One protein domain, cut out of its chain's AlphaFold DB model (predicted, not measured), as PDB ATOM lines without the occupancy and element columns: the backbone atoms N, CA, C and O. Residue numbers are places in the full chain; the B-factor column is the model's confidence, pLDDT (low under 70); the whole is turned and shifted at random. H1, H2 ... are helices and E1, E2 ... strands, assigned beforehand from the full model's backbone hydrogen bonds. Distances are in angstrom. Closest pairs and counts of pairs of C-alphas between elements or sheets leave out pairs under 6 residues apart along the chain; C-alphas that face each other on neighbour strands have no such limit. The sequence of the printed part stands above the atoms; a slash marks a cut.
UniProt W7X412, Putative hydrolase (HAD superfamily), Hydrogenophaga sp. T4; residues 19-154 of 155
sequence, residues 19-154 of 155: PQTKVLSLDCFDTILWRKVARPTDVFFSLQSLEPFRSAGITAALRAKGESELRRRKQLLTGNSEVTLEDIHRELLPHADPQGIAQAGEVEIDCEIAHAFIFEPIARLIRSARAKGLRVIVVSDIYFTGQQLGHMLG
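Overview. This is residues 19 to 154 of the 155 residues of the protein "Putative hydrolase (HAD superfamily)" of Hydrogenophaga sp. T4 (UniProt W7X412). The model is elongated, with two lobes: at one end a ring of four crossed helices, H1, H2, H3 and H4, each packing on the next and H4 on H1; at the other end two parallel strands side by side, E1 and E4, with H5 packing on the pair. Between the lobes lie the short strand pair E2 and E3 and the small helix H6, while H2 makes a long arm of the ring lobe whose residues 71 to 78 reach beyond H1 and H3, with the link of residues 79 to 84 folding back beside them. The printed part has 136 residues with six named helices and four named strands, in the order E1, E2, H1, H2, H3, H4, E3, H5, E4, H6, and its class is mostly helix. The sheet E1, E4 is parallel and the sheet E2, E3 antiparallel. The whole is only just compact, close to loose, with a radius of gyration of the C-alphas of 16.9 A and spans of 54 by 34 by 28 A.

Arrangement. E1, residues 23 to 27, and E4, residues 135 to 139, are parallel neighbours with 21 degrees between their directions; N 24 and O 135, and N 137 and O 24, are each 2.9 A apart, within hydrogen-bond range. H5, residues 120 to 131, has its closest C-alphas to E4 at Arg 130 and Val 136, 6.8 A apart, and to E1 at Ala 129 and Leu 24, 7.2 A apart. E2, residues 33 to 35, and E3, residues 116 to 118, are antiparallel neighbours at 147 degrees, with N 34 and O 117 at 2.9 A, within hydrogen-bond range. H6, residues 146 to 152, and E4 are near each other, with 5 pairs of C-alphas within 10 A. The hub is H4, residues 98 to 114, which touches three helices. It only just touches H6, with 3 pairs of C-alphas within 8 A, the closest those of Ile 113 and Met 152 at 6.1 A. H4 touches H1, residues 40 to 47, with its residues 107 to 112 alone; the closest C-alphas are those of Cys 111 and Leu 47, 6.3 A apart, at a steep tilt of 66 degrees, opposite ways. H4 touches H3, residues 85 to 92, with its residues 101 to 105 alone, Ile 101 and His 89 having the closest C-alphas at 6.0 A, at a steep tilt of 67 degrees. H2, residues 60 to 78, touches H3 about perpendicular, at 74 degrees, with the C-alphas of Glu 67 and Ile 88 closest at 5.7 A. H2 touches H1 at a steep tilt of 55 degrees, with the C-alphas of Ala 60 and Phe 44 closest at 4.6 A. H2 and H4 are apart, and so are H1 and H3. In H2, H3, H4, H5 and H6 every O i to N i+4 pair is within hydrogen-bond range; in H1 it is 1 of 4, beside 5 of 5 O i to N i+3 pairs.

Along the chain. E1 begins at C-alpha 23, (24.286, 19.747, 10.347), and is 13.1 A long, as is E4. E2 and E3 have three residues each, and span 6.7 A and 7.1 A. H2 is the longest helix, 27.2 A from C-alpha 60 to C-alpha 78 at (52.091, 6.116, -0.067). H4 is 24.4 A long, H5 16.4 A, H1 12.3 A, H3 10.7 A and H6 9.8 A, ending at C-alpha 152, (34.426, 5.655, 23.842).

Size, cuts and confidence. The two C-alphas farthest apart are those of Pro 19 and Ser 55, at 56.4 A. The printed part runs from 19 to 154 and has no cut. The link from H1 to H2, residues 48 to 59, is long. The mean pLDDT of the printed part is 95.9, and no printed residue is under 70.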
ATOM      1  N   PRO A  19      18.078  29.508  10.096       86.12
ATOM      2  CA  PRO A  19      16.978  28.534  10.001       86.12
ATOM      3  C   PRO A  19      17.233  27.339   9.068       86.12
ATOM      4  O   PRO A  19      16.659  26.269   9.233       86.12
ATOM      5  N   GLN A  20      18.103  27.513   8.076       92.38
ATOM      6  CA  GLN A  20      18.496  26.506   7.095       92.38
ATOM      7  C   GLN A  20      19.619  25.570   7.569       92.38
ATOM      8  O   GLN A  20      20.091  24.749   6.780       92.38
ATOM      9  N   THR A  21      20.089  25.702   8.811       94.62
ATOM     10  CA  THR A  21      21.171  24.873   9.359       94.62
ATOM     11  C   THR A  21      20.689  23.436   9.541       94.62
ATOM     12  O   THR A  21      19.713  23.183  10.238       94.62
ATOM     13  N   LYS A  22      21.381  22.478   8.911       95.75
ATOM     14  CA  LYS A  22      20.990  21.053   8.907       95.75
ATOM     15  C   LYS A  22      21.959  20.139   9.644       95.75
ATOM     16  O   LYS A  22      21.598  19.008   9.963       95.75
ATOM     17  N   VAL A  23      23.195  20.587   9.853       97.12
ATOM     18  CA  VAL A  23      24.286  19.747  10.347       97.12
ATOM     19  C   VAL A  23      25.016  20.461  11.472       97.12
ATOM     20  O   VAL A  23      25.370  21.627  11.331       97.12
ATOM     21  N   LEU A  24      25.259  19.734  12.559       95.56
ATOM     22  CA  LEU A  24      26.223  20.080  13.593       95.56
ATOM     23  C   LEU A  24      27.405  19.114  13.462       95.56
ATOM     24  O   LEU A  24      27.268  17.929  13.764       95.56
ATOM     25  N   SER A  25      28.543  19.604  12.979       95.94
ATOM     26  CA  SER A  25      29.801  18.855  12.978       95.94
ATOM     27  C   SER A  25      30.625  19.233  14.202       95.94
ATOM     28  O   SER A  25      30.791  20.420  14.476       95.94
ATOM     29  N   LEU A  26      31.149  18.240  14.907       95.81
ATOM     30  CA  LEU A  26      31.976  18.419  16.095       95.81
ATOM     31  C   LEU A  26      33.262  17.622  15.937       95.81
ATOM     32  O   LEU A  26      33.236  16.502  15.426       95.81
ATOM     33  N   ASP A  27      34.360  18.193  16.410       95.62
ATOM     34  CA  ASP A  27      35.560  17.415  16.683       95.62
ATOM     35  C   ASP A  27      35.327  16.487  17.892       95.62
ATOM     36  O   ASP A  27      34.419  16.711  18.700       95.62
ATOM     37  N   CYS A  28      36.093  15.403  17.994       95.56
ATOM     38  CA  CYS A  28      35.912  14.396  19.034       95.56
ATOM     39  C   CYS A  28      36.678  14.752  20.309       95.56
ATOM     40  O   CYS A  28      36.066  14.952  21.364       95.56
ATOM     41  N   PHE A  29      38.004  14.833  20.212       94.94
ATOM     42  CA  PHE A  29      38.876  15.055  21.360       94.94
ATOM     43  C   PHE A  29      38.972  16.543  21.687       94.94
ATOM     44  O   PHE A  29      38.802  17.384  20.820       94.94
ATOM     45  N   ASP A  30      39.136  16.879  22.964       91.75
ATOM     46  CA  ASP A  30      39.191  18.267  23.462       91.75
ATOM     47  C   ASP A  30      37.927  19.113  23.156       91.75
ATOM     48  O   ASP A  30      37.841  20.290  23.501       91.75
ATOM     49  N   THR A  31      36.895  18.485  22.578       93.94
ATOM     50  CA  THR A  31      35.568  19.049  22.313       93.94
ATOM     51  C   THR A  31      34.500  18.224  23.029       93.94
ATOM     52  O   THR A  31      33.881  18.716  23.971       93.94
ATOM     53  N   ILE A  32      34.304  16.958  22.635       96.12
ATOM     54  CA  ILE A  32      33.319  16.051  23.251       96.12
ATOM     55  C   ILE A  32      33.974  15.246  24.374       96.12
ATOM     56  O   ILE A  32      33.479  15.237  25.500       96.12
ATOM     57  N   LEU A  33      35.080  14.573  24.056       96.25
ATOM     58  CA  LEU A  33      35.814  13.690  24.952       96.25
ATOM     59  C   LEU A  33      37.091  14.393  25.415       96.25
ATOM     60  O   LEU A  33      38.021  14.613  24.640       96.25
ATOM     61  N   TRP A  34      37.122  14.762  26.690       95.81
ATOM     62  CA  TRP A  34      38.234  15.483  27.299       95.81
ATOM     63  C   TRP A  34      39.110  14.526  28.086       95.81
ATOM     64  O   TRP A  34      38.611  13.680  28.830       95.81
ATOM     65  N   ARG A  35      40.427  14.682  27.959       94.56
ATOM     66  CA  ARG A  35      41.395  13.857  28.681       94.56
ATOM     67  C   ARG A  35      41.785  14.505  30.012       94.56
ATOM     68  O   ARG A  35      42.041  15.702  30.089       94.56
ATOM     69  N   LYS A  36      41.877  13.701  31.072       95.25
ATOM     70  CA  LYS A  36      42.308  14.074  32.435       95.25
ATOM     71  C   LYS A  36      43.828  13.973  32.584       95.25
ATOM     72  O   LYS A  36      44.330  13.476  33.590       95.25
ATOM     73  N   VAL A  37      44.562  14.394  31.562       95.19
ATOM     74  CA  VAL A  37      46.026  14.361  31.524       95.19
ATOM     75  C   VAL A  37      46.564  15.646  30.899       95.19
ATOM     76  O   VAL A  37      45.835  16.345  30.201       95.19
ATOM     77  N   ALA A  38      47.831  15.978  31.160       94.31
ATOM     78  CA  ALA A  38      48.424  17.227  30.678       94.31
ATOM     79  C   ALA A  38      48.688  17.208  29.164       94.31
ATOM     80  O   ALA A  38      48.608  18.247  28.509       94.31
ATOM     81  N   ARG A  39      49.018  16.038  28.606       94.31
ATOM     82  CA  ARG A  39      49.200  15.806  27.167       94.31
ATOM     83  C   ARG A  39      48.502  14.509  26.758       94.31
ATOM     84  O   ARG A  39      48.539  13.562  27.537       94.31
ATOM     85  N   PRO A  40      47.960  14.392  25.530       92.56
ATOM     86  CA  PRO A  40      47.317  13.155  25.074       92.56
ATOM     87  C   PRO A  40      48.189  11.901  25.244       92.56
ATOM     88  O   PRO A  40      47.717  10.872  25.706       92.56
ATOM     89  N   THR A  41      49.493  12.012  24.977       95.12
ATOM     90  CA  THR A  41      50.454  10.907  25.125       95.12
ATOM     91  C   THR A  41      50.657  10.437  26.565       95.12
ATOM     92  O   THR A  41      51.229   9.371  26.778       95.12
ATOM     93  N   ASP A  42      50.229  11.213  27.564       97.00
ATOM     94  CA  ASP A  42      50.425  10.852  28.966       97.00
ATOM     95  C   ASP A  42      49.538   9.668  29.386       97.00
ATOM     96  O   ASP A  42      49.877   8.963  30.336       97.00
ATOM     97  N   VAL A  43      48.459   9.377  28.641       97.06
ATOM     98  CA  VAL A  43      47.656   8.152  28.820       97.06
ATOM     99  C   VAL A  43      48.538   6.900  28.709       97.06
ATOM    100  O   VAL A  43      48.334   5.915  29.424       97.06
ATOM    101  N   PHE A  44      49.596   6.949  27.892       98.19
ATOM    102  CA  PHE A  44      50.484   5.808  27.688       98.19
ATOM    103  C   PHE A  44      51.319   5.440  28.928       98.19
ATOM    104  O   PHE A  44      51.799   4.308  29.018       98.19
ATOM    105  N   PHE A  45      51.485   6.340  29.909       98.19
ATOM    106  CA  PHE A  45      52.152   6.003  31.177       98.19
ATOM    107  C   PHE A  45      51.333   5.037  32.036       98.19
ATOM    108  O   PHE A  45      51.908   4.222  32.761       98.19
ATOM    109  N   SER A  46      50.006   5.089  31.927       97.94
ATOM    110  CA  SER A  46      49.128   4.084  32.523       97.94
ATOM    111  C   SER A  46      49.140   2.806  31.683       97.94
ATOM    112  O   SER A  46      49.321   1.716  32.230       97.94
ATOM    113  N   LEU A  47      49.065   2.944  30.354       98.31
ATOM    114  CA  LEU A  47      49.043   1.825  29.406       98.31
ATOM    115  C   LEU A  47      50.238   0.874  29.555       98.31
ATOM    116  O   LEU A  47      50.052  -0.338  29.587       98.31
ATOM    117  N   GLN A  48      51.459   1.402  29.697       98.38
ATOM    118  CA  GLN A  48      52.685   0.590  29.800       98.38
ATOM    119  C   GLN A  48      52.697  -0.377  31.000       98.38
ATOM    120  O   GLN A  48      53.507  -1.300  31.042       98.38
ATOM    121  N   SER A  49      51.833  -0.156  31.997       98.12
ATOM    122  CA  SER A  49      51.717  -1.019  33.178       98.12
ATOM    123  C   SER A  49      50.685  -2.142  33.000       98.12
ATOM    124  O   SER A  49      50.587  -3.019  33.862       98.12
ATOM    125  N   LEU A  50      49.923  -2.124  31.902       98.38
ATOM    126  CA  LEU A  50      48.874  -3.087  31.568       98.38
ATOM    127  C   LEU A  50      49.408  -4.164  30.615       98.38
ATOM    128  O   LEU A  50      50.335  -3.929  29.843       98.38
ATOM    129  N   GLU A  51      48.822  -5.361  30.653       96.88
ATOM    130  CA  GLU A  51      49.083  -6.369  29.616       96.88
ATOM    131  C   GLU A  51      48.351  -6.009  28.318       96.88
ATOM    132  O   GLU A  51      47.241  -5.493  28.398       96.88
ATOM    133  N   PRO A  52      48.917  -6.296  27.131       96.69
ATOM    134  CA  PRO A  52      50.193  -6.987  26.899       96.69
ATOM    135  C   PRO A  52      51.433  -6.070  26.924       96.69
ATOM    136  O   PRO A  52      52.560  -6.547  26.808       96.69
ATOM    137  N   PHE A  53      51.262  -4.754  27.068       98.00
ATOM    138  CA  PHE A  53      52.346  -3.767  26.949       98.00
ATOM    139  C   PHE A  53      53.465  -3.981  27.966       98.00
ATOM    140  O   PHE A  53      54.643  -3.904  27.616       98.00
ATOM    141  N   ARG A  54      53.101  -4.308  29.207       97.81
ATOM    142  CA  ARG A  54      54.046  -4.565  30.292       97.81
ATOM    143  C   ARG A  54      54.963  -5.747  29.986       97.81
ATOM    144  O   ARG A  54      56.180  -5.596  30.075       97.81
ATOM    145  N   SER A  55      54.408  -6.907  29.632       96.38
ATOM    146  CA  SER A  55      55.215  -8.098  29.325       96.38
ATOM    147  C   SER A  55      56.010  -7.948  28.027       96.38
ATOM    148  O   SER A  55      57.134  -8.440  27.940       96.38
ATOM    149  N   ALA A  56      55.481  -7.200  27.056       96.38
ATOM    150  CA  ALA A  56      56.181  -6.850  25.824       96.38
ATOM    151  C   ALA A  56      57.265  -5.766  26.009       96.38
ATOM    152  O   ALA A  56      57.983  -5.452  25.060       96.38
ATOM    153  N   GLY A  57      57.394  -5.168  27.202       97.31
ATOM    154  CA  GLY A  57      58.349  -4.089  27.465       97.31
ATOM    155  C   GLY A  57      58.046  -2.792  26.704       97.31
ATOM    156  O   GLY A  57      58.945  -1.973  26.490       97.31
ATOM    157  N   ILE A  58      56.796  -2.587  26.280       98.06
ATOM    158  CA  ILE A  58      56.362  -1.395  25.549       98.06
ATOM    159  C   ILE A  58      56.132  -0.264  26.551       98.06
ATOM    160  O   ILE A  58      55.132  -0.214  27.262       98.06
ATOM    161  N   THR A  59      57.073   0.675  26.584       98.44
ATOM    162  CA  THR A  59      56.963   1.897  27.388       98.44
ATOM    163  C   THR A  59      56.095   2.950  26.699       98.44
ATOM    164  O   THR A  59      55.901   2.912  25.482       98.44
ATOM    165  N   ALA A  60      55.660   3.962  27.454       98.12
ATOM    166  CA  ALA A  60      54.951   5.122  26.916       98.12
ATOM    167  C   ALA A  60      55.705   5.784  25.743       98.12
ATOM    168  O   ALA A  60      55.118   6.128  24.715       98.12
ATOM    169  N   ALA A  61      57.031   5.894  25.869       97.81
ATOM    170  CA  ALA A  61      57.890   6.452  24.830       97.81
ATOM    171  C   ALA A  61      57.933   5.571  23.573       97.81
ATOM    172  O   ALA A  61      57.865   6.096  22.462       97.81
ATOM    173  N   LEU A  62      58.017   4.243  23.730       97.88
ATOM    174  CA  LEU A  62      57.991   3.313  22.598       97.88
ATOM    175  C   LEU A  62      56.636   3.334  21.887       97.88
ATOM    176  O   LEU A  62      56.608   3.377  20.660       97.88
ATOM    177  N   ARG A  63      55.527   3.395  22.634       97.94
ATOM    178  CA  ARG A  63      54.177   3.504  22.064       97.94
ATOM    179  C   ARG A  63      54.000   4.776  21.229       97.94
ATOM    180  O   ARG A  63      53.520   4.692  20.098       97.94
ATOM    181  N   ALA A  64      54.407   5.937  21.746       97.31
ATOM    182  CA  ALA A  64      54.317   7.211  21.020       97.31
ATOM    183  C   ALA A  64      55.254   7.258  19.797       97.31
ATOM    184  O   ALA A  64      54.895   7.759  18.725       97.31
ATOM    185  N   LYS A  65      56.464   6.706  19.946       96.88
ATOM    186  CA  LYS A  65      57.447   6.630  18.864       96.88
ATOM    187  C   LYS A  65      56.986   5.693  17.744       96.88
ATOM    188  O   LYS A  65      57.107   6.077  16.585       96.88
ATOM    189  N   GLY A  66      56.424   4.530  18.077       96.38
ATOM    190  CA  GLY A  66      55.935   3.552  17.102       96.38
ATOM    191  C   GLY A  66      54.878   4.140  16.168       96.38
ATOM    192  O   GLY A  66      54.988   4.002  14.953       96.38
ATOM    193  N   GLU A  67      53.920   4.898  16.707       97.50
ATOM    194  CA  GLU A  67      52.958   5.637  15.880       97.50
ATOM    195  C   GLU A  67      53.651   6.660  14.973       97.50
ATOM    196  O   GLU A  67      53.416   6.685  13.764       97.50
ATOM    197  N   SER A  68      54.519   7.501  15.539       96.44
ATOM    198  CA  SER A  68      55.194   8.567  14.788       96.44
ATOM    199  C   SER A  68      56.046   8.009  13.640       96.44
ATOM    200  O   SER A  68      56.037   8.533  12.522       96.44
ATOM    201  N   GLU A  69      56.774   6.920  13.893       96.75
ATOM    202  CA  GLU A  69      57.589   6.235  12.892       96.75
ATOM    203  C   GLU A  69      56.731   5.566  11.819       96.75
ATOM    204  O   GLU A  69      57.056   5.682  10.632       96.75
ATOM    205  N   LEU A  70      55.614   4.949  12.208       97.00
ATOM    206  CA  LEU A  70      54.663   4.347  11.282       97.00
ATOM    207  C   LEU A  70      54.036   5.398  10.357       97.00
ATOM    208  O   LEU A  70      54.057   5.215   9.137       97.00
ATOM    209  N   ARG A  71      53.553   6.524  10.902       97.06
ATOM    210  CA  ARG A  71      53.005   7.647  10.118       97.06
ATOM    211  C   ARG A  71      54.033   8.179   9.125       97.06
ATOM    212  O   ARG A  71      53.737   8.317   7.938       97.06
ATOM    213  N   ARG A  72      55.270   8.410   9.583       97.56
ATOM    214  CA  ARG A  72      56.377   8.866   8.727       97.56
ATOM    215  C   ARG A  72      56.670   7.867   7.609       97.56
ATOM    216  O   ARG A  72      56.817   8.265   6.456       97.56
ATOM    217  N   ARG A  73      56.745   6.572   7.927       96.81
ATOM    218  CA  ARG A  73      56.994   5.515   6.940       96.81
ATOM    219  C   ARG A  73      55.864   5.439   5.911       96.81
ATOM    220  O   ARG A  73      56.146   5.381   4.717       96.81
ATOM    221  N   LYS A  74      54.603   5.500   6.344       96.25
ATOM    222  CA  LYS A  74      53.434   5.454   5.450       96.25
ATOM    223  C   LYS A  74      53.368   6.676   4.531       96.25
ATOM    224  O   LYS A  74      53.128   6.509   3.334       96.25
ATOM    225  N   GLN A  75      53.701   7.861   5.051       97.19
ATOM    226  CA  GLN A  75      53.794   9.095   4.268       97.19
ATOM    227  C   GLN A  75      54.837   8.981   3.154       97.19
ATOM    228  O   GLN A  75      54.565   9.363   2.018       97.19
ATOM    229  N   LEU A  76      56.018   8.436   3.461       97.00
ATOM    230  CA  LEU A  76      57.091   8.261   2.478       97.00
ATOM    231  C   LEU A  76      56.734   7.239   1.391       97.00
ATOM    232  O   LEU A  76      57.119   7.420   0.241       97.00
ATOM    233  N   LEU A  77      56.010   6.174   1.747       95.62
ATOM    234  CA  LEU A  77      55.686   5.081   0.825       95.62
ATOM    235  C   LEU A  77      54.434   5.338  -0.019       95.62
ATOM    236  O   LEU A  77      54.367   4.890  -1.158       95.62
ATOM    237  N   THR A  78      53.429   6.011   0.543       95.69
ATOM    238  CA  THR A  78      52.091   6.116  -0.067       95.69
ATOM    239  C   THR A  78      51.621   7.554  -0.279       95.69
ATOM    240  O   THR A  78      50.580   7.771  -0.889       95.69
ATOM    241  N   GLY A  79      52.355   8.546   0.236       96.00
ATOM    242  CA  GLY A  79      51.906   9.939   0.262       96.00
ATOM    243  C   GLY A  79      50.831  10.230   1.316       96.00
ATOM    244  O   GLY A  79      50.361  11.364   1.382       96.00
ATOM    245  N   ASN A  80      50.462   9.244   2.142       93.88
ATOM    246  CA  ASN A  80      49.440   9.342   3.181       93.88
ATOM    247  C   ASN A  80      50.004   8.911   4.551       93.88
ATOM    248  O   ASN A  80      50.680   7.888   4.651       93.88
ATOM    249  N   SER A  81      49.712   9.674   5.606       94.56
ATOM    250  CA  SER A  81      50.145   9.417   6.986       94.56
ATOM    251  C   SER A  81      49.057   8.830   7.900       94.56
ATOM    252  O   SER A  81      49.327   8.593   9.077       94.56
ATOM    253  N   GLU A  82      47.851   8.574   7.386       94.62
ATOM    254  CA  GLU A  82      46.735   7.990   8.138       94.62
ATOM    255  C   GLU A  82      47.053   6.572   8.594       94.62
ATOM    256  O   GLU A  82      47.368   5.714   7.772       94.62
ATOM    257  N   VAL A  83      46.940   6.286   9.885       96.56
ATOM    258  CA  VAL A  83      47.213   4.967  10.475       96.56
ATOM    259  C   VAL A  83      46.061   4.577  11.384       96.56
ATOM    260  O   VAL A  83      45.392   5.443  11.937       96.56
ATOM    261  N   THR A  84      45.831   3.280  11.542       96.88
ATOM    262  CA  THR A  84      44.844   2.766  12.497       96.88
ATOM    263  C   THR A  84      45.517   2.318  13.791       96.88
ATOM    264  O   THR A  84      46.715   2.027  13.806       96.88
ATOM    265  N   LEU A  85      44.741   2.203  14.872       97.25
ATOM    266  CA  LEU A  85      45.204   1.587  16.118       97.25
ATOM    267  C   LEU A  85      45.778   0.178  15.880       97.25
ATOM    268  O   LEU A  85      46.813  -0.185  16.433       97.25
ATOM    269  N   GLU A  86      45.141  -0.593  14.996       97.06
ATOM    270  CA  GLU A  86      45.603  -1.928  14.613       97.06
ATOM    271  C   GLU A  86      46.971  -1.887  13.917       97.06
ATOM    272  O   GLU A  86      47.854  -2.676  14.256       97.06
ATOM    273  N   ASP A  87      47.181  -0.951  12.983       97.25
ATOM    274  CA  ASP A  87      48.480  -0.788  12.318       97.25
ATOM    275  C   ASP A  87      49.589  -0.487  13.337       97.25
ATOM    276  O   ASP A  87      50.696  -1.017  13.224       97.25
ATOM    277  N   ILE A  88      49.285   0.339  14.344       97.94
ATOM    278  CA  ILE A  88      50.232   0.705  15.400       97.94
ATOM    279  C   ILE A  88      50.565  -0.506  16.278       97.94
ATOM    280  O   ILE A  88      51.740  -0.775  16.532       97.94
ATOM    281  N   HIS A  89      49.568  -1.272  16.721       97.88
ATOM    282  CA  HIS A  89      49.831  -2.462  17.531       97.88
ATOM    283  C   HIS A  89      50.563  -3.549  16.755       97.88
ATOM    284  O   HIS A  89      51.435  -4.195  17.326       97.88
ATOM    285  N   ARG A  90      50.284  -3.719  15.457       96.75
ATOM    286  CA  ARG A  90      51.020  -4.668  14.611       96.75
ATOM    287  C   ARG A  90      52.504  -4.305  14.503       96.75
ATOM    288  O   ARG A  90      53.342  -5.199  14.461       96.75
ATOM    289  N   GLU A  91      52.826  -3.010  14.494       95.25
ATOM    290  CA  GLU A  91      54.212  -2.528  14.539       95.25
ATOM    291  C   GLU A  91      54.878  -2.815  15.893       95.25
ATOM    292  O   GLU A  91      56.037  -3.222  15.946       95.25
ATOM    293  N   LEU A  92      54.154  -2.602  16.995       96.19
ATOM    294  CA  LEU A  92      54.695  -2.727  18.353       96.19
ATOM    295  C   LEU A  92      54.772  -4.174  18.857       96.19
ATOM    296  O   LEU A  92      55.600  -4.480  19.712       96.19
ATOM    297  N   LEU A  93      53.915  -5.055  18.343       96.19
ATOM    298  CA  LEU A  93      53.765  -6.449  18.756       96.19
ATOM    299  C   LEU A  93      53.909  -7.381  17.535       96.19
ATOM    300  O   LEU A  93      52.950  -8.053  17.154       96.19
ATOM    301  N   PRO A  94      55.102  -7.480  16.915       92.94
ATOM    302  CA  PRO A  94      55.290  -8.183  15.638       92.94
ATOM    303  C   PRO A  94      55.039  -9.700  15.699       92.94
ATOM    304  O   PRO A  94      54.937 -10.353  14.663       92.94
ATOM    305  N   HIS A  95      54.975 -10.271  16.903       93.81
ATOM    306  CA  HIS A  95      54.729 -11.696  17.134       93.81
ATOM    307  C   HIS A  95      53.319 -11.991  17.659       93.81
ATOM    308  O   HIS A  95      52.998 -13.159  17.873       93.81
ATOM    309  N   ALA A  96      52.494 -10.966  17.892       96.00
ATOM    310  CA  ALA A  96      51.109 -11.171  18.288       96.00
ATOM    311  C   ALA A  96      50.284 -11.654  17.089       96.00
ATOM    312  O   ALA A  96      50.449 -11.189  15.958       96.00
ATOM    313  N   ASP A  97      49.387 -12.596  17.350       97.25
ATOM    314  CA  ASP A  97      48.376 -13.005  16.388       97.25
ATOM    315  C   ASP A  97      47.255 -11.940  16.299       97.25
ATOM    316  O   ASP A  97      47.227 -10.988  17.089       97.25
ATOM    317  N   PRO A  98      46.315 -12.050  15.342       97.19
ATOM    318  CA  PRO A  98      45.238 -11.068  15.200       97.19
ATOM    319  C   PRO A  98      44.402 -10.869  16.472       97.19
ATOM    320  O   PRO A  98      43.925  -9.764  16.723       97.19
ATOM    321  N   GLN A  99      44.246 -11.914  17.291       97.25
ATOM    322  CA  GLN A  99      43.515 -11.828  18.551       97.25
ATOM    323  C   GLN A  99      44.285 -11.005  19.592       97.25
ATOM    324  O   GLN A  99      43.699 -10.136  20.233       97.25
ATOM    325  N   GLY A 100      45.594 -11.224  19.725       97.62
ATOM    326  CA  GLY A 100      46.456 -10.442  20.608       97.62
ATOM    327  C   GLY A 100      46.526  -8.966  20.209       97.62
ATOM    328  O   GLY A 100      46.528  -8.096  21.078       97.62
ATOM    329  N   ILE A 101      46.513  -8.667  18.906       98.19
ATOM    330  CA  ILE A 101      46.434  -7.286  18.404       98.19
ATOM    331  C   ILE A 101      45.095  -6.633  18.763       98.19
ATOM    332  O   ILE A 101      45.083  -5.498  19.244       98.19
ATOM    333  N   ALA A 102      43.979  -7.341  18.571       96.88
ATOM    334  CA  ALA A 102      42.659  -6.840  18.951       96.88
ATOM    335  C   ALA A 102      42.575  -6.568  20.464       96.88
ATOM    336  O   ALA A 102      42.154  -5.486  20.865       96.88
ATOM    337  N   GLN A 103      43.069  -7.497  21.289       97.62
ATOM    338  CA  GLN A 103      43.114  -7.344  22.743       97.62
ATOM    339  C   GLN A 103      43.980  -6.151  23.175       97.62
ATOM    340  O   GLN A 103      43.586  -5.398  24.063       97.62
ATOM    341  N   ALA A 104      45.146  -5.943  22.553       98.19
ATOM    342  CA  ALA A 104      45.975  -4.768  22.827       98.19
ATOM    343  C   ALA A 104      45.222  -3.461  22.522       98.19
ATOM    344  O   ALA A 104      45.290  -2.519  23.312       98.19
ATOM    345  N   GLY A 105      44.466  -3.440  21.420       97.94
ATOM    346  CA  GLY A 105      43.614  -2.314  21.049       97.94
ATOM    347  C   GLY A 105      42.492  -2.050  22.053       97.94
ATOM    348  O   GLY A 105      42.272  -0.901  22.421       97.94
ATOM    349  N   GLU A 106      41.813  -3.092  22.535       98.00
ATOM    350  CA  GLU A 106      40.788  -2.972  23.583       98.00
ATOM    351  C   GLU A 106      41.371  -2.402  24.880       98.00
ATOM    352  O   GLU A 106      40.831  -1.445  25.425       98.00
ATOM    353  N   VAL A 107      42.526  -2.912  25.321       98.38
ATOM    354  CA  VAL A 107      43.211  -2.408  26.520       98.38
ATOM    355  C   VAL A 107      43.594  -0.933  26.373       98.38
ATOM    356  O   VAL A 107      43.460  -0.165  27.328       98.38
ATOM    357  N   GLU A 108      44.066  -0.513  25.197       98.31
ATOM    358  CA  GLU A 108      44.389   0.895  24.957       98.31
ATOM    359  C   GLU A 108      43.139   1.785  24.959       98.31
ATOM    360  O   GLU A 108      43.159   2.858  25.564       98.31
ATOM    361  N   ILE A 109      42.034   1.324  24.368       97.88
ATOM    362  CA  ILE A 109      40.742   2.026  24.390       97.88
ATOM    363  C   ILE A 109      40.218   2.166  25.822       97.88
ATOM    364  O   ILE A 109      39.838   3.265  26.226       97.88
ATOM    365  N   ASP A 110      40.236   1.092  26.609       97.94
ATOM    366  CA  ASP A 110      39.807   1.112  28.009       97.94
ATOM    367  C   ASP A 110      40.677   2.059  28.843       97.94
ATOM    368  O   ASP A 110      40.179   2.796  29.701       97.94
ATOM    369  N   CYS A 111      41.982   2.089  28.560       97.69
ATOM    370  CA  CYS A 111      42.903   3.026  29.184       97.69
ATOM    371  C   CYS A 111      42.559   4.479  28.820       97.69
ATOM    372  O   CYS A 111      42.507   5.322  29.717       97.69
ATOM    373  N   GLU A 112      42.274   4.789  27.552       97.19
ATOM    374  CA  GLU A 112      41.802   6.119  27.134       97.19
ATOM    375  C   GLU A 112      40.500   6.507  27.848       97.19
ATOM    376  O   GLU A 112      40.426   7.583  28.443       97.19
ATOM    377  N   ILE A 113      39.503   5.616  27.890       96.75
ATOM    378  CA  ILE A 113      38.219   5.855  28.570       96.75
ATOM    379  C   ILE A 113      38.434   6.146  30.061       96.75
ATOM    380  O   ILE A 113      37.887   7.114  30.593       96.75
ATOM    381  N   ALA A 114      39.275   5.363  30.744       97.06
ATOM    382  CA  ALA A 114      39.582   5.569  32.160       97.06
ATOM    383  C   ALA A 114      40.205   6.954  32.433       97.06
ATOM    384  O   ALA A 114      39.963   7.564  33.486       97.06
ATOM    385  N   HIS A 115      40.959   7.484  31.466       97.19
ATOM    386  CA  HIS A 115      41.613   8.789  31.536       97.19
ATOM    387  C   HIS A 115      40.821   9.904  30.854       97.19
ATOM    388  O   HIS A 115      41.311  11.030  30.804       97.19
ATOM    389  N   ALA A 116      39.586   9.660  30.426       96.31
ATOM    390  CA  ALA A 116      38.748  10.659  29.782       96.31
ATOM    391  C   ALA A 116      37.433  10.915  30.536       96.31
ATOM    392  O   ALA A 116      37.103  10.257  31.528       96.31
ATOM    393  N   PHE A 117      36.714  11.948  30.104       96.25
ATOM    394  CA  PHE A 117      35.338  12.236  30.489       96.25
ATOM    395  C   PHE A 117      34.619  12.978  29.361       96.25
ATOM    396  O   PHE A 117      35.238  13.677  28.558       96.25
ATOM    397  N   ILE A 118      33.295  12.847  29.314       96.44
ATOM    398  CA  ILE A 118      32.466  13.605  28.377       96.44
ATOM    399  C   ILE A 118      32.251  15.015  28.921       96.44
ATOM    400  O   ILE A 118      31.789  15.191  30.052       96.44
ATOM    401  N   PHE A 119      32.547  16.027  28.109       95.75
ATOM    402  CA  PHE A 119      32.282  17.409  28.474       95.75
ATOM    403  C   PHE A 119      30.788  17.713  28.347       95.75
ATOM    404  O   PHE A 119      30.238  17.916  27.262       95.75
ATOM    405  N   GLU A 120      30.121  17.719  29.497       94.50
ATOM    406  CA  GLU A 120      28.663  17.752  29.597       94.50
ATOM    407  C   GLU A 120      27.977  18.903  28.828       94.50
ATOM    408  O   GLU A 120      26.936  18.648  28.219       94.50
ATOM    409  N   PRO A 121      28.512  20.141  28.755       94.94
ATOM    410  CA  PRO A 121      27.918  21.192  27.922       94.94
ATOM    411  C   PRO A 121      27.808  20.815  26.438       94.94
ATOM    412  O   PRO A 121      26.783  21.066  25.804       94.94
ATOM    413  N   ILE A 122      28.819  20.139  25.888       95.94
ATOM    414  CA  ILE A 122      28.789  19.663  24.499       95.94
ATOM    415  C   ILE A 122      27.846  18.466  24.356       95.94
ATOM    416  O   ILE A 122      27.104  18.378  23.376       95.94
ATOM    417  N   ALA A 123      27.775  17.582  25.354       95.00
ATOM    418  CA  ALA A 123      26.794  16.498  25.360       95.00
ATOM    419  C   ALA A 123      25.346  17.026  25.353       95.00
ATOM    420  O   ALA A 123      24.505  16.510  24.609       95.00
ATOM    421  N   ARG A 124      25.049  18.087  26.120       94.94
ATOM    422  CA  ARG A 124      23.756  18.793  26.059       94.94
ATOM    423  C   ARG A 124      23.502  19.387  24.683       94.94
ATOM    424  O   ARG A 124      22.423  19.162  24.136       94.94
ATOM    425  N   LEU A 125      24.488  20.069  24.098       95.69
ATOM    426  CA  LEU A 125      24.381  20.633  22.753       95.69
ATOM    427  C   LEU A 125      24.022  19.558  21.714       95.69
ATOM    428  O   LEU A 125      23.105  19.757  20.920       95.69
ATOM    429  N   ILE A 126      24.687  18.398  21.755       95.69
ATOM    430  CA  ILE A 126      24.407  17.260  20.864       95.69
ATOM    431  C   ILE A 126      22.959  16.787  21.019       95.69
ATOM    432  O   ILE A 126      22.264  16.593  20.017       95.69
ATOM    433  N   ARG A 127      22.483  16.608  22.260       95.12
ATOM    434  CA  ARG A 127      21.099  16.182  22.528       95.12
ATOM    435  C   ARG A 127      20.091  17.206  22.008       95.12
ATOM    436  O   ARG A 127      19.157  16.826  21.303       95.12
ATOM    437  N   SER A 128      20.315  18.490  22.273       95.19
ATOM    438  CA  SER A 128      19.456  19.580  21.799       95.19
ATOM    439  C   SER A 128      19.456  19.702  20.271       95.19
ATOM    440  O   SER A 128      18.404  19.918  19.669       95.19
ATOM    441  N   ALA A 129      20.603  19.504  19.617       95.62
ATOM    442  CA  ALA A 129      20.711  19.536  18.160       95.62
ATOM    443  C   ALA A 129      19.911  18.395  17.521       95.62
ATOM    444  O   ALA A 129      19.119  18.636  16.608       95.62
ATOM    445  N   ARG A 130      20.045  17.172  18.054       95.19
ATOM    446  CA  ARG A 130      19.246  16.017  17.616       95.19
ATOM    447  C   ARG A 130      17.749  16.257  17.818       95.19
ATOM    448  O   ARG A 130      16.972  15.982  16.908       95.19
ATOM    449  N   ALA A 131      17.346  16.818  18.960       94.62
ATOM    450  CA  ALA A 131      15.945  17.144  19.242       94.62
ATOM    451  C   ALA A 131      15.364  18.187  18.266       94.62
ATOM    452  O   ALA A 131      14.192  18.104  17.908       94.62
ATOM    453  N   LYS A 132      16.185  19.128  17.781       92.75
ATOM    454  CA  LYS A 132      15.820  20.096  16.730       92.75
ATOM    455  C   LYS A 132      15.891  19.523  15.302       92.75
ATOM    456  O   LYS A 132      15.656  20.253  14.345       92.75
ATOM    457  N   GLY A 133      16.215  18.238  15.138       94.44
ATOM    458  CA  GLY A 133      16.293  17.573  13.835       94.44
ATOM    459  C   GLY A 133      17.591  17.824  13.062       94.44
ATOM    460  O   GLY A 133      17.658  17.506  11.874       94.44
ATOM    461  N   LEU A 134      18.630  18.376  13.701       96.69
ATOM    462  CA  LEU A 134      19.940  18.508  13.067       96.69
ATOM    463  C   LEU A 134      20.625  17.141  13.004       96.69
ATOM    464  O   LEU A 134      20.626  16.364  13.962       96.69
ATOM    465  N   ARG A 135      21.301  16.880  11.884       97.00
ATOM    466  CA  ARG A 135      22.239  15.764  11.772       97.00
ATOM    467  C   ARG A 135      23.507  16.105  12.548       97.00
ATOM    468  O   ARG A 135      24.162  17.097  12.247       97.00
ATOM    469  N   VAL A 136      23.885  15.257  13.499       96.19
ATOM    470  CA  VAL A 136      25.157  15.393  14.223       96.19
ATOM    471  C   VAL A 136      26.214  14.513  13.562       96.19
ATOM    472  O   VAL A 136      25.959  13.336  13.307       96.19
ATOM    473  N   ILE A 137      27.381  15.086  13.276       96.00
ATOM    474  CA  ILE A 137      28.556  14.385  12.748       96.00
ATOM    475  C   ILE A 137      29.708  14.615  13.721       96.00
ATOM    476  O   ILE A 137      29.957  15.750  14.115       96.00
ATOM    477  N   VAL A 138      30.404  13.544  14.088       95.25
ATOM    478  CA  VAL A 138      31.640  13.615  14.868       95.25
ATOM    479  C   VAL A 138      32.797  13.261  13.946       95.25
ATOM    480  O   VAL A 138      32.716  12.278  13.207       95.25
ATOM    481  N   VAL A 139      33.838  14.078  13.969       94.25
ATOM    482  CA  VAL A 139      35.089  13.873  13.238       94.25
ATOM    483  C   VAL A 139      36.234  13.734  14.230       94.25
ATOM    484  O   VAL A 139      36.175  14.262  15.333       94.25
ATOM    485  N   SER A 140      37.250  12.972  13.845       93.25
ATOM    486  CA  SER A 140      38.504  12.838  14.578       93.25
ATOM    487  C   SER A 140      39.614  12.599  13.564       93.25
ATOM    488  O   SER A 140      39.401  11.897  12.575       93.25
ATOM    489  N   ASP A 141      40.774  13.189  13.813       91.19
ATOM    490  CA  ASP A 141      42.015  13.036  13.047       91.19
ATOM    491  C   ASP A 141      43.003  12.050  13.711       91.19
ATOM    492  O   ASP A 141      44.172  11.940  13.330       91.19
ATOM    493  N   ILE A 142      42.536  11.309  14.719       90.38
ATOM    494  CA  ILE A 142      43.325  10.312  15.447       90.38
ATOM    495  C   ILE A 142      43.056   8.916  14.865       90.38
ATOM    496  O   ILE A 142      42.059   8.664  14.199       90.38
ATOM    497  N   TYR A 143      43.956   7.978  15.146       95.00
ATOM    498  CA  TYR A 143      43.988   6.598  14.651       95.00
ATOM    499  C   TYR A 143      42.818   5.682  15.081       95.00
ATOM    500  O   TYR A 143      42.874   4.470  14.842       95.00
ATOM    501  N   PHE A 144      41.768   6.214  15.716       95.75
ATOM    502  CA  PHE A 144      40.595   5.441  16.130       95.75
ATOM    503  C   PHE A 144      39.552   5.363  15.014       95.75
ATOM    504  O   PHE A 144      39.200   6.355  14.378       95.75
ATOM    505  N   THR A 145      38.996   4.173  14.803       95.06
ATOM    506  CA  THR A 145      37.887   3.981  13.864       95.06
ATOM    507  C   THR A 145      36.582   4.539  14.431       95.06
ATOM    508  O   THR A 145      36.417   4.680  15.642       95.06
ATOM    509  N   GLY A 146      35.590   4.782  13.567       93.56
ATOM    510  CA  GLY A 146      34.265   5.238  14.010       93.56
ATOM    511  C   GLY A 146      33.590   4.294  15.016       93.56
ATOM    512  O   GLY A 146      32.886   4.761  15.904       93.56
ATOM    513  N   GLN A 147      33.847   2.983  14.928       93.81
ATOM    514  CA  GLN A 147      33.354   2.007  15.905       93.81
ATOM    515  C   GLN A 147      34.026   2.187  17.273       93.81
ATOM    516  O   GLN A 147      33.347   2.173  18.296       93.81
ATOM    517  N   GLN A 148      35.346   2.390  17.297       95.94
ATOM    518  CA  GLN A 148      36.104   2.612  18.532       95.94
ATOM    519  C   GLN A 148      35.715   3.941  19.189       95.94
ATOM    520  O   GLN A 148      35.470   3.982  20.390       95.94
ATOM    521  N   LEU A 149      35.562   5.006  18.395       95.31
ATOM    522  CA  LEU A 149      35.056   6.291  18.879       95.31
ATOM    523  C   LEU A 149      33.626   6.168  19.419       95.31
ATOM    524  O   LEU A 149      33.320   6.730  20.465       95.31
ATOM    525  N   GLY A 150      32.756   5.406  18.748       93.69
ATOM    526  CA  GLY A 150      31.409   5.112  19.242       93.69
ATOM    527  C   GLY A 150      31.432   4.457  20.623       93.69
ATOM    528  O   GLY A 150      30.758   4.937  21.533       93.69
ATOM    529  N   HIS A 151      32.287   3.447  20.805       94.06
ATOM    530  CA  HIS A 151      32.488   2.794  22.099       94.06
ATOM    531  C   HIS A 151      32.946   3.789  23.181       94.06
ATOM    532  O   HIS A 151      32.340   3.846  24.250       94.06
ATOM    533  N   MET A 152      33.939   4.639  22.892       94.44
ATOM    534  CA  MET A 152      34.426   5.655  23.842       94.44
ATOM    535  C   MET A 152      33.366   6.693  24.229       94.44
ATOM    536  O   MET A 152      33.366   7.200  25.349       94.44
ATOM    537  N   LEU A 153      32.470   7.030  23.299       92.56
ATOM    538  CA  LEU A 153      31.404   8.010  23.510       92.56
ATOM    539  C   LEU A 153      30.142   7.404  24.151       92.56
ATOM    540  O   LEU A 153      29.192   8.145  24.413       92.56
ATOM    541  N   GLY A 154      30.119   6.090  24.403       85.12
ATOM    542  CA  GLY A 154      28.949   5.376  24.919       85.12
ATOM    543  C   GLY A 154      27.769   5.353  23.940       85.12
ATOM    544  O   GLY A 154      26.618   5.420  24.378       85.12
TER     545      GLY A 154